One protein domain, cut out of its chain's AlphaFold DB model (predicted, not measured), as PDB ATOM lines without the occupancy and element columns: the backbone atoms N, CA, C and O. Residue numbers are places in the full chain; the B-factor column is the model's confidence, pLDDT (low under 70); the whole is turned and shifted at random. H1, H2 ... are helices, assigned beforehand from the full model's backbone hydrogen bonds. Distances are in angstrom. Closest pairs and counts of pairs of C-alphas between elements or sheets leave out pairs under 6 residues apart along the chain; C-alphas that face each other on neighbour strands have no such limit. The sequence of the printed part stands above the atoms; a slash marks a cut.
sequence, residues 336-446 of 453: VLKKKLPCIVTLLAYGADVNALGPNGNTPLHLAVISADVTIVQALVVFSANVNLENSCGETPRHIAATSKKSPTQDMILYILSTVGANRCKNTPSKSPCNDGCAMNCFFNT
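AT A GLANCE: This is residues 336 to 446 of the 453 residues of the protein "85/88 kDa calcium-independent phospholipase A2-like protein" of Leptotrombidium deliense (UniProt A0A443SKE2). With little regular structure, the domain is a stack of short helices in two layers: H1, H3 and H5 form one row, H2 and H4 the other, and the loop-like tail 425 to 446 lies at the end opposite H1. The 111 printed residues hold five named helices, H1 to H5 in order, and no named strand: all helix, with 44 residues in named elements. It is compact, radius of gyration of the C-alphas 13.4 A, spanning 40 by 28 by 22 A.

HOW THE PARTS SIT: H5, residues 408 to 419, touches H4, residues 397 to 403, in a hairpin at a steep tilt of 42 degrees, closest C-alphas Ala 401 and Gln 410, 5.7 A. H5 touches H3, residues 374 to 382, the same way at 13 degrees, a shallow tilt; C-alphas 374 and 413, the closest, are 6.0 A apart. H3 and H2, residues 364 to 370, form a hairpin, closest C-alphas 377 and 368, 5.7 A. H2 touches H4, closest C-alphas 366 and 397, 4.9 A. H1, residues 341 to 349, touches H3, closest C-alphas 341 and 376, 6.2 A, and is apart from H2, H4 and H5. In the five helices every O i to N i+4 pair is within hydrogen-bond range.

IN THESE COORDINATES: H1 begins at C-alpha 341 (-5.816, 126.542, 167.996) and measures 12.2 A, as does H3; H5, 16.6 A, ends at C-alpha 419 (0.988, 126.183, 188.787). H2 measures 10.0 A, H4 10.1 A.

THE WHOLE: The C-alphas farthest apart, Tyr 350 and Asn 441, are 40.5 A apart. The printed part has no cut. Links H1 to H2 and H3 to H4 are long. Residues 425 to 446 have pLDDT under 70.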
ATOM      1  N   VAL A 336      -3.283 133.427 167.253       92.62
ATOM      2  CA  VAL A 336      -3.829 133.629 168.607       92.62
ATOM      3  C   VAL A 336      -5.007 134.603 168.573       92.62
ATOM      4  O   VAL A 336      -6.077 134.280 169.086       92.62
ATOM      5  N   LEU A 337      -4.871 135.751 167.899       89.75
ATOM      6  CA  LEU A 337      -5.955 136.734 167.771       89.75
ATOM      7  C   LEU A 337      -7.171 136.179 167.013       89.75
ATOM      8  O   LEU A 337      -8.311 136.459 167.379       89.75
ATOM      9  N   LYS A 338      -6.937 135.354 165.983       88.62
ATOM     10  CA  LYS A 338      -7.991 134.640 165.239       88.62
ATOM     11  C   LYS A 338      -8.559 133.424 165.991       88.62
ATOM     12  O   LYS A 338      -9.493 132.801 165.486       88.62
ATOM     13  N   LYS A 339      -8.006 133.068 167.159       92.12
ATOM     14  CA  LYS A 339      -8.368 131.895 167.976       92.12
ATOM     15  C   LYS A 339      -8.300 130.564 167.216       92.12
ATOM     16  O   LYS A 339      -9.156 129.692 167.357       92.12
ATOM     17  N   LYS A 340      -7.283 130.398 166.366       91.81
ATOM     18  CA  LYS A 340      -7.097 129.202 165.526       91.81
ATOM     19  C   LYS A 340      -6.145 128.206 166.189       91.81
ATOM     20  O   LYS A 340      -5.010 128.051 165.747       91.81
ATOM     21  N   LEU A 341      -6.619 127.510 167.229       93.44
ATOM     22  CA  LEU A 341      -5.816 126.542 167.996       93.44
ATOM     23  C   LEU A 341      -5.077 125.504 167.122       93.44
ATOM     24  O   LEU A 341      -3.881 125.333 167.347       93.44
ATOM     25  N   PRO A 342      -5.694 124.871 166.100       94.56
ATOM     26  CA  PRO A 342      -4.973 123.926 165.246       94.56
ATOM     27  C   PRO A 342      -3.765 124.560 164.544       94.56
ATOM     28  O   PRO A 342      -2.675 124.007 164.593       94.56
ATOM     29  N   CYS A 343      -3.921 125.763 163.980       93.69
ATOM     30  CA  CYS A 343      -2.822 126.481 163.328       93.69
ATOM     31  C   CYS A 343      -1.717 126.868 164.319       93.69
ATOM     32  O   CYS A 343      -0.543 126.825 163.968       93.69
ATOM     33  N   ILE A 344      -2.083 127.240 165.552       94.81
ATOM     34  CA  ILE A 344      -1.130 127.565 166.626       94.81
ATOM     35  C   ILE A 344      -0.274 126.340 166.953       94.81
ATOM     36  O   ILE A 344       0.948 126.443 166.973       94.81
ATOM     37  N   VAL A 345      -0.904 125.181 167.163       95.31
ATOM     38  CA  VAL A 345      -0.194 123.931 167.466       95.31
ATOM     39  C   VAL A 345       0.716 123.526 166.306       95.31
ATOM     40  O   VAL A 345       1.872 123.190 166.551       95.31
ATOM     41  N   THR A 346       0.248 123.620 165.057       94.50
ATOM     42  CA  THR A 346       1.081 123.337 163.878       94.50
ATOM     43  C   THR A 346       2.287 124.277 163.807       94.50
ATOM     44  O   THR A 346       3.410 123.808 163.683       94.50
ATOM     45  N   LEU A 347       2.099 125.592 163.954       93.62
ATOM     46  CA  LEU A 347       3.210 126.554 163.936       93.62
ATOM     47  C   LEU A 347       4.258 126.255 165.015       93.62
ATOM     48  O   LEU A 347       5.454 126.277 164.734       93.62
ATOM     49  N   LEU A 348       3.816 125.950 166.237       94.19
ATOM     50  CA  LEU A 348       4.710 125.621 167.350       94.19
ATOM     51  C   LEU A 348       5.450 124.297 167.120       94.19
ATOM     52  O   LEU A 348       6.642 124.213 167.403       94.19
ATOM     53  N   ALA A 349       4.783 123.290 166.549       93.19
ATOM     54  CA  ALA A 349       5.407 122.015 166.199       93.19
ATOM     55  C   ALA A 349       6.519 122.166 165.145       93.19
ATOM     56  O   ALA A 349       7.501 121.431 165.184       93.19
ATOM     57  N   TYR A 350       6.392 123.144 164.245       91.69
ATOM     58  CA  TYR A 350       7.403 123.484 163.239       91.69
ATOM     59  C   TYR A 350       8.447 124.509 163.724       91.69
ATOM     60  O   TYR A 350       9.266 124.973 162.934       91.69
ATOM     61  N   GLY A 351       8.459 124.857 165.016       89.94
ATOM     62  CA  GLY A 351       9.503 125.694 165.613       89.94
ATOM     63  C   GLY A 351       9.255 127.204 165.546       89.94
ATOM     64  O   GLY A 351      10.213 127.978 165.592       89.94
ATOM     65  N   ALA A 352       7.997 127.650 165.450       92.88
ATOM     66  CA  ALA A 352       7.665 129.062 165.643       92.88
ATOM     67  C   ALA A 352       8.146 129.564 167.015       92.88
ATOM     68  O   ALA A 352       7.984 128.879 168.028       92.88
ATOM     69  N   ASP A 353       8.681 130.786 167.065       93.25
ATOM     70  CA  ASP A 353       9.107 131.395 168.323       93.25
ATOM     71  C   ASP A 353       7.886 131.733 169.193       93.25
ATOM     72  O   ASP A 353       7.170 132.716 168.976       93.25
ATOM     73  N   VAL A 354       7.664 130.899 170.211       94.62
ATOM     74  CA  VAL A 354       6.585 131.045 171.197       94.62
ATOM     75  C   VAL A 354       6.694 132.344 172.008       94.62
ATOM     76  O   VAL A 354       5.695 132.835 172.535       94.62
ATOM     77  N   ASN A 355       7.897 132.921 172.089       94.12
ATOM     78  CA  ASN A 355       8.214 134.122 172.855       94.12
ATOM     79  C   ASN A 355       8.395 135.361 171.973       94.12
ATOM     80  O   ASN A 355       8.833 136.401 172.472       94.12
ATOM     81  N   ALA A 356       8.040 135.271 170.688       92.31
ATOM     82  CA  ALA A 356       8.192 136.370 169.752       92.31
ATOM     83  C   ALA A 356       7.530 137.645 170.291       92.31
ATOM     84  O   ALA A 356       6.390 137.627 170.748       92.31
ATOM     85  N   LEU A 357       8.234 138.772 170.204       91.62
ATOM     86  CA  LEU A 357       7.699 140.065 170.624       91.62
ATOM     87  C   LEU A 357       6.916 140.711 169.481       91.62
ATOM     88  O   LEU A 357       7.488 141.020 168.426       91.62
ATOM     89  N   GLY A 358       5.620 140.902 169.712       87.56
ATOM     90  CA  GLY A 358       4.690 141.599 168.837       87.56
ATOM     91  C   GLY A 358       4.538 143.092 169.174       87.56
ATOM     92  O   GLY A 358       5.405 143.690 169.823       87.56
ATOM     93  N   PRO A 359       3.432 143.725 168.745       84.94
ATOM     94  CA  PRO A 359       3.156 145.128 169.038       84.94
ATOM     95  C   PRO A 359       3.050 145.367 170.549       84.94
ATOM     96  O   PRO A 359       2.454 144.575 171.286       84.94
ATOM     97  N   ASN A 360       3.622 146.483 171.011       86.81
ATOM     98  CA  ASN A 360       3.734 146.850 172.431       86.81
ATOM     99  C   ASN A 360       4.495 145.817 173.285       86.81
ATOM    100  O   ASN A 360       4.241 145.697 174.482       86.81
ATOM    101  N   GLY A 361       5.383 145.027 172.670       88.94
ATOM    102  CA  GLY A 361       6.165 144.003 173.366       88.94
ATOM    103  C   GLY A 361       5.333 142.822 173.872       88.94
ATOM    104  O   GLY A 361       5.832 142.021 174.652       88.94
ATOM    105  N   ASN A 362       4.070 142.699 173.456       91.81
ATOM    106  CA  ASN A 362       3.241 141.567 173.847       91.81
ATOM    107  C   ASN A 362       3.736 140.291 173.164       91.81
ATOM    108  O   ASN A 362       3.935 140.276 171.953       91.81
ATOM    109  N   THR A 363       3.875 139.220 173.940       94.12
ATOM    110  CA  THR A 363       4.101 137.866 173.413       94.12
ATOM    111  C   THR A 363       2.768 137.211 173.017       94.12
ATOM    112  O   THR A 363       1.705 137.663 173.468       94.12
ATOM    113  N   PRO A 364       2.774 136.096 172.260       94.88
ATOM    114  CA  PRO A 364       1.569 135.313 171.991       94.88
ATOM    115  C   PRO A 364       0.805 134.930 173.267       94.88
ATOM    116  O   PRO A 364      -0.425 134.943 173.275       94.88
ATOM    117  N   LEU A 365       1.520 134.664 174.368       94.88
ATOM    118  CA  LEU A 365       0.914 134.341 175.660       94.88
ATOM    119  C   LEU A 365       0.172 135.536 176.275       94.88
ATOM    120  O   LEU A 365      -0.930 135.353 176.790       94.88
ATOM    121  N   HIS A 366       0.712 136.756 176.171       92.94
ATOM    122  CA  HIS A 366      -0.006 137.965 176.598       92.94
ATOM    123  C   HIS A 366      -1.336 138.097 175.844       92.94
ATOM    124  O   HIS A 366      -2.383 138.279 176.462       92.94
ATOM    125  N   LEU A 367      -1.317 137.931 174.516       92.44
ATOM    126  CA  LEU A 367      -2.528 138.009 173.693       92.44
ATOM    127  C   LEU A 367      -3.544 136.911 174.042       92.44
ATOM    128  O   LEU A 367      -4.742 137.188 174.111       92.44
ATOM    129  N   ALA A 368      -3.081 135.687 174.311       93.94
ATOM    130  CA  ALA A 368      -3.945 134.578 174.709       93.94
ATOM    131  C   ALA A 368      -4.680 134.874 176.030       93.94
ATOM    132  O   ALA A 368      -5.899 134.689 176.103       93.94
ATOM    133  N   VAL A 369      -3.977 135.427 177.027       92.31
ATOM    134  CA  VAL A 369      -4.573 135.848 178.307       92.31
ATOM    135  C   VAL A 369      -5.575 136.991 178.115       92.31
ATOM    136  O   VAL A 369      -6.687 136.915 178.640       92.31
ATOM    137  N   ILE A 370      -5.235 138.016 177.322       90.88
ATOM    138  CA  ILE A 370      -6.152 139.130 177.004       90.88
ATOM    139  C   ILE A 370      -7.436 138.601 176.349       90.88
ATOM    140  O   ILE A 370      -8.537 139.052 176.666       90.88
ATOM    141  N   SER A 371      -7.309 137.612 175.460       89.25
ATOM    142  CA  SER A 371      -8.440 136.996 174.758       89.25
ATOM    143  C   SER A 371      -9.291 136.045 175.619       89.25
ATOM    144  O   SER A 371     -10.348 135.597 175.155       89.25
ATOM    145  N   ALA A 372      -8.837 135.768 176.851       89.88
ATOM    146  CA  ALA A 372      -9.420 134.855 177.833       89.88
ATOM    147  C   ALA A 372      -9.593 133.404 177.337       89.88
ATOM    148  O   ALA A 372     -10.544 132.726 177.733       89.88
ATOM    149  N   ASP A 373      -8.698 132.928 176.464       91.06
ATOM    150  CA  ASP A 373      -8.768 131.584 175.884       91.06
ATOM    151  C   ASP A 373      -7.853 130.597 176.623       91.06
ATOM    152  O   ASP A 373      -6.643 130.529 176.395       91.06
ATOM    153  N   VAL A 374      -8.455 129.810 177.518       92.88
ATOM    154  CA  VAL A 374      -7.756 128.825 178.356       92.88
ATOM    155  C   VAL A 374      -7.012 127.791 177.507       92.88
ATOM    156  O   VAL A 374      -5.904 127.392 177.857       92.88
ATOM    157  N   THR A 375      -7.596 127.371 176.381       94.75
ATOM    158  CA  THR A 375      -7.035 126.296 175.552       94.75
ATOM    159  C   THR A 375      -5.748 126.733 174.860       94.75
ATOM    160  O   THR A 375      -4.762 125.999 174.848       94.75
ATOM    161  N   ILE A 376      -5.721 127.971 174.360       95.00
ATOM    162  CA  ILE A 376      -4.538 128.561 173.729       95.00
ATOM    163  C   ILE A 376      -3.453 128.832 174.774       95.00
ATOM    164  O   ILE A 376      -2.282 128.562 174.514       95.00
ATOM    165  N   VAL A 377      -3.824 129.311 175.968       94.31
ATOM    166  CA  VAL A 377      -2.875 129.493 177.081       94.31
ATOM    167  C   VAL A 377      -2.211 128.166 177.449       94.31
ATOM    168  O   VAL A 377      -0.988 128.107 177.539       94.31
ATOM    169  N   GLN A 378      -2.993 127.095 177.614       93.88
ATOM    170  CA  GLN A 378      -2.460 125.761 177.902       93.88
ATOM    171  C   GLN A 378      -1.522 125.278 176.797       93.88
ATOM    172  O   GLN A 378      -0.429 124.812 177.104       93.88
ATOM    173  N   ALA A 379      -1.908 125.429 175.528       94.25
ATOM    174  CA  ALA A 379      -1.057 125.044 174.407       94.25
ATOM    175  C   ALA A 379       0.283 125.796 174.434       94.25
ATOM    176  O   ALA A 379       1.334 125.166 174.421       94.25
ATOM    177  N   LEU A 380       0.268 127.127 174.555       94.31
ATOM    178  CA  LEU A 380       1.494 127.931 174.612       94.31
ATOM    179  C   LEU A 380       2.391 127.538 175.798       94.31
ATOM    180  O   LEU A 380       3.604 127.423 175.637       94.31
ATOM    181  N   VAL A 381       1.808 127.276 176.970       92.81
ATOM    182  CA  VAL A 381       2.535 126.789 178.155       92.81
ATOM    183  C   VAL A 381       3.180 125.424 177.903       92.81
ATOM    184  O   VAL A 381       4.343 125.233 178.249       92.81
ATOM    185  N   VAL A 382       2.457 124.485 177.284       94.06
ATOM    186  CA  VAL A 382       2.984 123.155 176.929       94.06
ATOM    187  C   VAL A 382       4.179 123.277 175.979       94.06
ATOM    188  O   VAL A 382       5.170 122.574 176.147       94.06
ATOM    189  N   PHE A 383       4.137 124.229 175.045       93.38
ATOM    190  CA  PHE A 383       5.257 124.564 174.160       93.38
ATOM    191  C   PHE A 383       6.300 125.501 174.807       93.38
ATOM    192  O   PHE A 383       7.050 126.176 174.108       93.38
ATOM    193  N   SER A 384       6.394 125.516 176.143       90.88
ATOM    194  CA  SER A 384       7.420 126.235 176.916       90.88
ATOM    195  C   SER A 384       7.437 127.759 176.712       90.88
ATOM    196  O   SER A 384       8.499 128.389 176.734       90.88
ATOM    197  N   ALA A 385       6.263 128.382 176.551       92.44
ATOM    198  CA  ALA A 385       6.138 129.838 176.596       92.44
ATOM    199  C   ALA A 385       6.691 130.405 177.913       92.44
ATOM    200  O   ALA A 385       6.344 129.946 179.004       92.44
ATOM    201  N   ASN A 386       7.509 131.452 177.827       91.38
ATOM    202  CA  ASN A 386       8.040 132.122 179.003       91.38
ATOM    203  C   ASN A 386       6.946 132.982 179.656       91.38
ATOM    204  O   ASN A 386       6.618 134.082 179.209       91.38
ATOM    205  N   VAL A 387       6.408 132.468 180.762       91.12
ATOM    206  CA  VAL A 387       5.332 133.085 181.552       91.12
ATOM    207  C   VAL A 387       5.749 134.353 182.308       91.12
ATOM    208  O   VAL A 387       4.896 135.017 182.893       91.12
ATOM    209  N   ASN A 388       7.044 134.680 182.319       88.19
ATOM    210  CA  ASN A 388       7.619 135.801 183.063       88.19
ATOM    211  C   ASN A 388       8.079 136.960 182.169       88.19
ATOM    212  O   ASN A 388       8.659 137.910 182.687       88.19
ATOM    213  N   LEU A 389       7.873 136.882 180.849       89.31
ATOM    214  CA  LEU A 389       8.181 138.007 179.967       89.31
ATOM    215  C   LEU A 389       7.252 139.178 180.268       89.31
ATOM    216  O   LEU A 389       6.061 138.982 180.489       89.31
ATOM    217  N   GLU A 390       7.816 140.376 180.252       88.50
ATOM    218  CA  GLU A 390       7.089 141.622 180.448       88.50
ATOM    219  C   GLU A 390       6.865 142.297 179.093       88.50
ATOM    220  O   GLU A 390       7.766 142.339 178.249       88.50
ATOM    221  N   ASN A 391       5.662 142.827 178.878       88.69
ATOM    222  CA  ASN A 391       5.374 143.675 177.724       88.69
ATOM    223  C   ASN A 391       5.987 145.084 177.894       88.69
ATOM    224  O   ASN A 391       6.608 145.402 178.908       88.69
ATOM    225  N   SER A 392       5.791 145.986 176.925       88.94
ATOM    226  CA  SER A 392       6.313 147.365 177.005       88.94
ATOM    227  C   SER A 392       5.731 148.202 178.157       88.94
ATOM    228  O   SER A 392       6.256 149.275 178.449       88.94
ATOM    229  N   CYS A 393       4.668 147.731 178.815       83.62
ATOM    230  CA  CYS A 393       4.089 148.341 180.012       83.62
ATOM    231  C   CYS A 393       4.659 147.756 181.321       83.62
ATOM    232  O   CYS A 393       4.254 148.200 182.395       83.62
ATOM    233  N   GLY A 394       5.584 146.788 181.251       84.38
ATOM    234  CA  GLY A 394       6.100 146.066 182.419       84.38
ATOM    235  C   GLY A 394       5.121 145.023 182.970       84.38
ATOM    236  O   GLY A 394       5.245 144.595 184.115       84.38
ATOM    237  N   GLU A 395       4.102 144.645 182.197       84.75
ATOM    238  CA  GLU A 395       3.074 143.699 182.624       84.75
ATOM    239  C   GLU A 395       3.456 142.290 182.178       84.75
ATOM    240  O   GLU A 395       3.764 142.072 181.009       84.75
ATOM    241  N   THR A 396       3.388 141.321 183.092       88.62
ATOM    242  CA  THR A 396       3.491 139.892 182.761       88.62
ATOM    243  C   THR A 396       2.123 139.325 182.355       88.62
ATOM    244  O   THR A 396       1.087 139.888 182.734       88.62
ATOM    245  N   PRO A 397       2.046 138.152 181.694       88.88
ATOM    246  CA  PRO A 397       0.770 137.491 181.411       88.88
ATOM    247  C   PRO A 397      -0.068 137.266 182.677       88.88
ATOM    248  O   PRO A 397      -1.287 137.425 182.666       88.88
ATOM    249  N   ARG A 398       0.591 136.966 183.806       87.25
ATOM    250  CA  ARG A 398      -0.060 136.825 185.113       87.25
ATOM    251  C   ARG A 398      -0.648 138.146 185.613       87.25
ATOM    252  O   ARG A 398      -1.751 138.142 186.159       87.25
ATOM    253  N   HIS A 399       0.070 139.258 185.437       84.00
ATOM    254  CA  HIS A 399      -0.426 140.586 185.796       84.00
ATOM    255  C   HIS A 399      -1.713 140.908 185.028       84.00
ATOM    256  O   HIS A 399      -2.710 141.268 185.650       84.00
ATOM    257  N   ILE A 400      -1.726 140.667 183.713       85.88
ATOM    258  CA  ILE A 400      -2.902 140.885 182.859       85.88
ATOM    259  C   ILE A 400      -4.092 140.023 183.303       85.88
ATOM    260  O   ILE A 400      -5.204 140.536 183.421       85.88
ATOM    261  N   ALA A 401      -3.880 138.734 183.593       86.56
ATOM    262  CA  ALA A 401      -4.955 137.855 184.065       86.56
ATOM    263  C   ALA A 401      -5.618 138.411 185.342       86.56
ATOM    264  O   ALA A 401      -6.843 138.432 185.449       86.56
ATOM    265  N   ALA A 402      -4.816 138.934 186.278       82.50
ATOM    266  CA  ALA A 402      -5.290 139.465 187.557       82.50
ATOM    267  C   ALA A 402      -5.962 140.854 187.468       82.50
ATOM    268  O   ALA A 402      -6.836 141.161 188.288       82.50
ATOM    269  N   THR A 403      -5.549 141.708 186.525       80.06
ATOM    270  CA  THR A 403      -6.130 143.052 186.322       80.06
ATOM    271  C   THR A 403      -7.321 143.051 185.367       80.06
ATOM    272  O   THR A 403      -8.126 143.986 185.384       80.06
ATOM    273  N   SER A 404      -7.476 141.996 184.565       81.69
ATOM    274  CA  SER A 404      -8.635 141.806 183.700       81.69
ATOM    275  C   SER A 404      -9.948 141.679 184.492       81.69
ATOM    276  O   SER A 404      -9.976 141.430 185.701       81.69
ATOM    277  N   LYS A 405     -11.082 141.866 183.806       78.19
ATOM    278  CA  LYS A 405     -12.408 141.736 184.424       78.19
ATOM    279  C   LYS A 405     -12.578 140.326 185.000       78.19
ATOM    280  O   LYS A 405     -12.458 139.349 184.264       78.19
ATOM    281  N   LYS A 406     -12.935 140.244 186.289       74.06
ATOM    282  CA  LYS A 406     -13.198 138.976 186.988       74.06
ATOM    283  C   LYS A 406     -14.169 138.111 186.178       74.06
ATOM    284  O   LYS A 406     -15.305 138.510 185.918       74.06
ATOM    285  N   SER A 407     -13.684 136.947 185.772       82.75
ATOM    286  CA  SER A 407     -14.388 135.927 185.000       82.75
ATOM    287  C   SER A 407     -13.868 134.570 185.469       82.75
ATOM    288  O   SER A 407     -12.659 134.458 185.682       82.75
ATOM    289  N   PRO A 408     -14.711 133.524 185.555       83.81
ATOM    290  CA  PRO A 408     -14.243 132.184 185.915       83.81
ATOM    291  C   PRO A 408     -13.124 131.686 184.983       83.81
ATOM    292  O   PRO A 408     -12.237 130.952 185.408       83.81
ATOM    293  N   THR A 409     -13.119 132.128 183.719       86.94
ATOM    294  CA  THR A 409     -12.050 131.808 182.760       86.94
ATOM    295  C   THR A 409     -10.717 132.468 183.114       86.94
ATOM    296  O   THR A 409      -9.677 131.834 182.984       86.94
ATOM    297  N   GLN A 410     -10.736 133.714 183.592       85.94
ATOM    298  CA  GLN A 410      -9.529 134.439 183.998       85.94
ATOM    299  C   GLN A 410      -8.968 133.896 185.316       85.94
ATOM    300  O   GLN A 410      -7.755 133.744 185.440       85.94
ATOM    301  N   ASP A 411      -9.835 133.495 186.251       84.19
ATOM    302  CA  ASP A 411      -9.414 132.814 187.482       84.19
ATOM    303  C   ASP A 411      -8.742 131.466 187.170       84.19
ATOM    304  O   ASP A 411      -7.722 131.118 187.772       84.19
ATOM    305  N   MET A 412      -9.260 130.732 186.179       86.94
ATOM    306  CA  MET A 412      -8.652 129.491 185.694       86.94
ATOM    307  C   MET A 412      -7.299 129.732 185.009       86.94
ATOM    308  O   MET A 412      -6.349 128.992 185.264       86.94
ATOM    309  N   ILE A 413      -7.174 130.770 184.176       88.25
ATOM    310  CA  ILE A 413      -5.894 131.158 183.559       88.25
ATOM    311  C   ILE A 413      -4.875 131.543 184.635       88.25
ATOM    312  O   ILE A 413      -3.727 131.108 184.582       88.25
ATOM    313  N   LEU A 414      -5.291 132.313 185.640       85.56
ATOM    314  CA  LEU A 414      -4.437 132.705 186.756       85.56
ATOM    315  C   LEU A 414      -3.985 131.494 187.586       85.56
ATOM    316  O   LEU A 414      -2.826 131.443 188.002       85.56
ATOM    317  N   TYR A 415      -4.855 130.498 187.774       85.56
ATOM    318  CA  TYR A 415      -4.485 129.213 188.369       85.56
ATOM    319  C   TYR A 415      -3.451 128.457 187.516       85.56
ATOM    320  O   TYR A 415      -2.444 128.005 188.044       85.56
ATOM    321  N   ILE A 416      -3.634 128.371 186.196       87.38
ATOM    322  CA  ILE A 416      -2.671 127.700 185.301       87.38
ATOM    323  C   ILE A 416      -1.308 128.405 185.323       87.38
ATOM    324  O   ILE A 416      -0.268 127.763 185.418       87.38
ATOM    325  N   LEU A 417      -1.284 129.736 185.268       87.06
ATOM    326  CA  LEU A 417      -0.028 130.485 185.323       87.06
ATOM    327  C   LEU A 417       0.665 130.333 186.686       87.06
ATOM    328  O   LEU A 417       1.894 130.314 186.747       87.06
ATOM    329  N   SER A 418      -0.093 130.203 187.780       84.62
ATOM    330  CA  SER A 418       0.488 130.001 189.110       84.62
ATOM    331  C   SER A 418       1.087 128.603 189.282       84.62
ATOM    332  O   SER A 418       2.171 128.499 189.856       84.62
ATOM    333  N   THR A 419       0.458 127.557 188.735       85.06
ATOM    334  CA  THR A 419       0.988 126.183 188.787       85.06
ATOM    335  C   THR A 419       2.250 126.009 187.946       85.06
ATOM    336  O   THR A 419       3.131 125.244 188.323       85.06
ATOM    337  N   VAL A 420       2.376 126.755 186.846       85.44
ATOM    338  CA  VAL A 420       3.566 126.763 185.974       85.44
ATOM    339  C   VAL A 420       4.721 127.585 186.575       85.44
ATOM    340  O   VAL A 420       5.840 127.555 186.073       85.44
ATOM    341  N   GLY A 421       4.484 128.306 187.677       82.19
ATOM    342  CA  GLY A 421       5.518 129.085 188.363       82.19
ATOM    343  C   GLY A 421       5.705 130.505 187.820       82.19
ATOM    344  O   GLY A 421       6.803 131.053 187.899       82.19
ATOM    345  N   ALA A 422       4.653 131.133 187.279       83.81
ATOM    346  CA  ALA A 422       4.707 132.547 186.915       83.81
ATOM    347  C   ALA A 422       4.937 133.415 188.162       83.81
ATOM    348  O   ALA A 422       4.150 133.387 189.119       83.81
ATOM    349  N   ASN A 423       6.006 134.207 188.140       79.69
ATOM    350  CA  ASN A 423       6.416 135.061 189.243       79.69
ATOM    351  C   ASN A 423       5.328 136.081 189.581       79.69
ATOM    352  O   ASN A 423       4.635 136.618 188.715       79.69
ATOM    353  N   ARG A 424       5.201 136.372 190.876       73.31
ATOM    354  CA  ARG A 424       4.390 137.496 191.347       73.31
ATOM    355  C   ARG A 424       5.092 138.809 191.003       73.31
ATOM    356  O   ARG A 424       6.320 138.866 190.950       73.31
ATOM    357  N   CYS A 425       4.296 139.852 190.788       69.25
ATOM    358  CA  CYS A 425       4.763 141.195 190.464       69.25
ATOM    359  C   CYS A 425       5.798 141.671 191.520       69.25
ATOM    360  O   CYS A 425       5.464 141.740 192.702       69.25
ATOM    361  N   LYS A 426       7.054 141.966 191.128       61.41
ATOM    362  CA  LYS A 426       8.169 142.180 192.080       61.41
ATOM    363  C   LYS A 426       8.194 143.535 192.799       61.41
ATOM    364  O   LYS A 426       8.908 143.605 193.788       61.41
ATOM    365  N   ASN A 427       7.458 144.565 192.365       52.41
ATOM    366  CA  ASN A 427       7.181 145.805 193.118       52.41
ATOM    367  C   ASN A 427       6.206 146.727 192.342       52.41
ATOM    368  O   ASN A 427       6.128 146.678 191.121       52.41
ATOM    369  N   THR A 428       5.445 147.529 193.088       49.09
ATOM    370  CA  THR A 428       4.342 148.460 192.740       49.09
ATOM    371  C   THR A 428       4.749 149.697 191.904       49.09
ATOM    372  O   THR A 428       5.923 150.054 191.907       49.09
ATOM    373  N   PRO A 429       3.814 150.510 191.354       47.22
ATOM    374  CA  PRO A 429       2.674 150.232 190.477       47.22
ATOM    375  C   PRO A 429       3.057 150.465 188.993       47.22
ATOM    376  O   PRO A 429       3.500 151.553 188.622       47.22
ATOM    377  N   SER A 430       2.813 149.516 188.092       48.56
ATOM    378  CA  SER A 430       2.895 149.775 186.646       48.56
ATOM    379  C   SER A 430       1.679 150.588 186.178       48.56
ATOM    380  O   SER A 430       0.821 150.068 185.489       48.56
ATOM    381  N   LYS A 431       1.527 151.856 186.590       51.62
ATOM    382  CA  LYS A 431       0.384 152.753 186.266       51.62
ATOM    383  C   LYS A 431      -1.040 152.223 186.586       51.62
ATOM    384  O   LYS A 431      -1.975 153.020 186.563       51.62
ATOM    385  N   SER A 432      -1.220 150.950 186.947       53.62
ATOM    386  CA  SER A 432      -2.477 150.273 187.268       53.62
ATOM    387  C   SER A 432      -2.344 149.508 188.603       53.62
ATOM    388  O   SER A 432      -1.297 148.918 188.893       53.62
ATOM    389  N   PRO A 433      -3.360 149.552 189.486       57.31
ATOM    390  CA  PRO A 433      -3.319 148.830 190.754       57.31
ATOM    391  C   PRO A 433      -3.393 147.313 190.514       57.31
ATOM    392  O   PRO A 433      -4.310 146.817 189.863       57.31
ATOM    393  N   CYS A 434      -2.430 146.565 191.059       58.16
ATOM    394  CA  CYS A 434      -2.457 145.101 191.062       58.16
ATOM    395  C   CYS A 434      -3.566 144.600 192.004       58.16
ATOM    396  O   CYS A 434      -3.554 144.942 193.184       58.16
ATOM    397  N   ASN A 435      -4.469 143.743 191.520       62.34
ATOM    398  CA  ASN A 435      -5.405 143.008 192.382       62.34
ATOM    399  C   ASN A 435      -4.688 141.890 193.171       62.34
ATOM    400  O   ASN A 435      -3.583 141.466 192.813       62.34
ATOM    401  N   ASP A 436      -5.366 141.348 194.190       57.94
ATOM    402  CA  ASP A 436      -4.890 140.293 195.108       57.94
ATOM    403  C   ASP A 436      -4.277 139.048 194.421       57.94
ATOM    404  O   ASP A 436      -3.483 138.327 195.020       57.94
ATOM    405  N   GLY A 437      -4.586 138.797 193.143       55.31
ATOM    406  CA  GLY A 437      -4.002 137.715 192.339       55.31
ATOM    407  C   GLY A 437      -2.551 137.923 191.851       55.31
ATOM    408  O   GLY A 437      -1.851 136.929 191.611       55.31
ATOM    409  N   CYS A 438      -2.080 139.179 191.715       59.31
ATOM    410  CA  CYS A 438      -0.678 139.502 191.352       59.31
ATOM    411  C   CYS A 438       0.144 140.106 192.495       59.31
ATOM    412  O   CYS A 438       1.374 140.068 192.431       59.31
ATOM    413  N   ALA A 439      -0.498 140.669 193.524       59.53
ATOM    414  CA  ALA A 439       0.213 141.284 194.639       59.53
ATOM    415  C   ALA A 439       1.082 140.254 195.389       59.53
ATOM    416  O   ALA A 439       0.649 139.133 195.668       59.53
ATOM    417  N   MET A 440       2.311 140.644 195.749       54.28
ATOM    418  CA  MET A 440       3.238 139.809 196.533       54.28
ATOM    419  C   MET A 440       2.587 139.256 197.812       54.28
ATOM    420  O   MET A 440       2.800 138.092 198.144       54.28
ATOM    421  N   ASN A 441       1.726 140.049 198.458       51.91
ATOM    422  CA  ASN A 441       1.239 139.800 199.817       51.91
ATOM    423  C   ASN A 441      -0.157 139.155 199.916       51.91
ATOM    424  O   ASN A 441      -0.650 138.986 201.028       51.91
ATOM    425  N   CYS A 442      -0.804 138.798 198.801       49.78
ATOM    426  CA  CYS A 442      -2.194 138.324 198.824       49.78
ATOM    427  C   CYS A 442      -2.336 136.843 198.420       49.78
ATOM    428  O   CYS A 442      -1.589 136.313 197.591       49.78
ATOM    429  N   PHE A 443      -3.295 136.145 199.033       50.47
ATOM    430  CA  PHE A 443      -3.582 134.730 198.786       50.47
ATOM    431  C   PHE A 443      -4.614 134.598 197.659       50.47
ATOM    432  O   PHE A 443      -5.793 134.871 197.864       50.47
ATOM    433  N   PHE A 444      -4.198 134.161 196.469       46.19
ATOM    434  CA  PHE A 444      -5.144 133.721 195.442       46.19
ATOM    435  C   PHE A 444      -5.519 132.263 195.723       46.19
ATOM    436  O   PHE A 444      -4.639 131.410 195.670       46.19
ATOM    437  N   ASN A 445      -6.786 132.028 196.087       43.53
ATOM    438  CA  ASN A 445      -7.440 130.745 196.383       43.53
ATOM    439  C   ASN A 445      -6.552 129.649 196.994       43.53
ATOM    440  O   ASN A 445      -5.864 128.915 196.295       43.53
ATOM    441  N   THR A 446      -6.654 129.526 198.320       40.84
ATOM    442  CA  THR A 446      -6.519 128.306 199.137       40.84
ATOM    443  C   THR A 446      -6.184 127.005 198.390       40.84
ATOM    444  O   THR A 446      -7.009 126.102 198.287       40.84
TER     445      THR A 446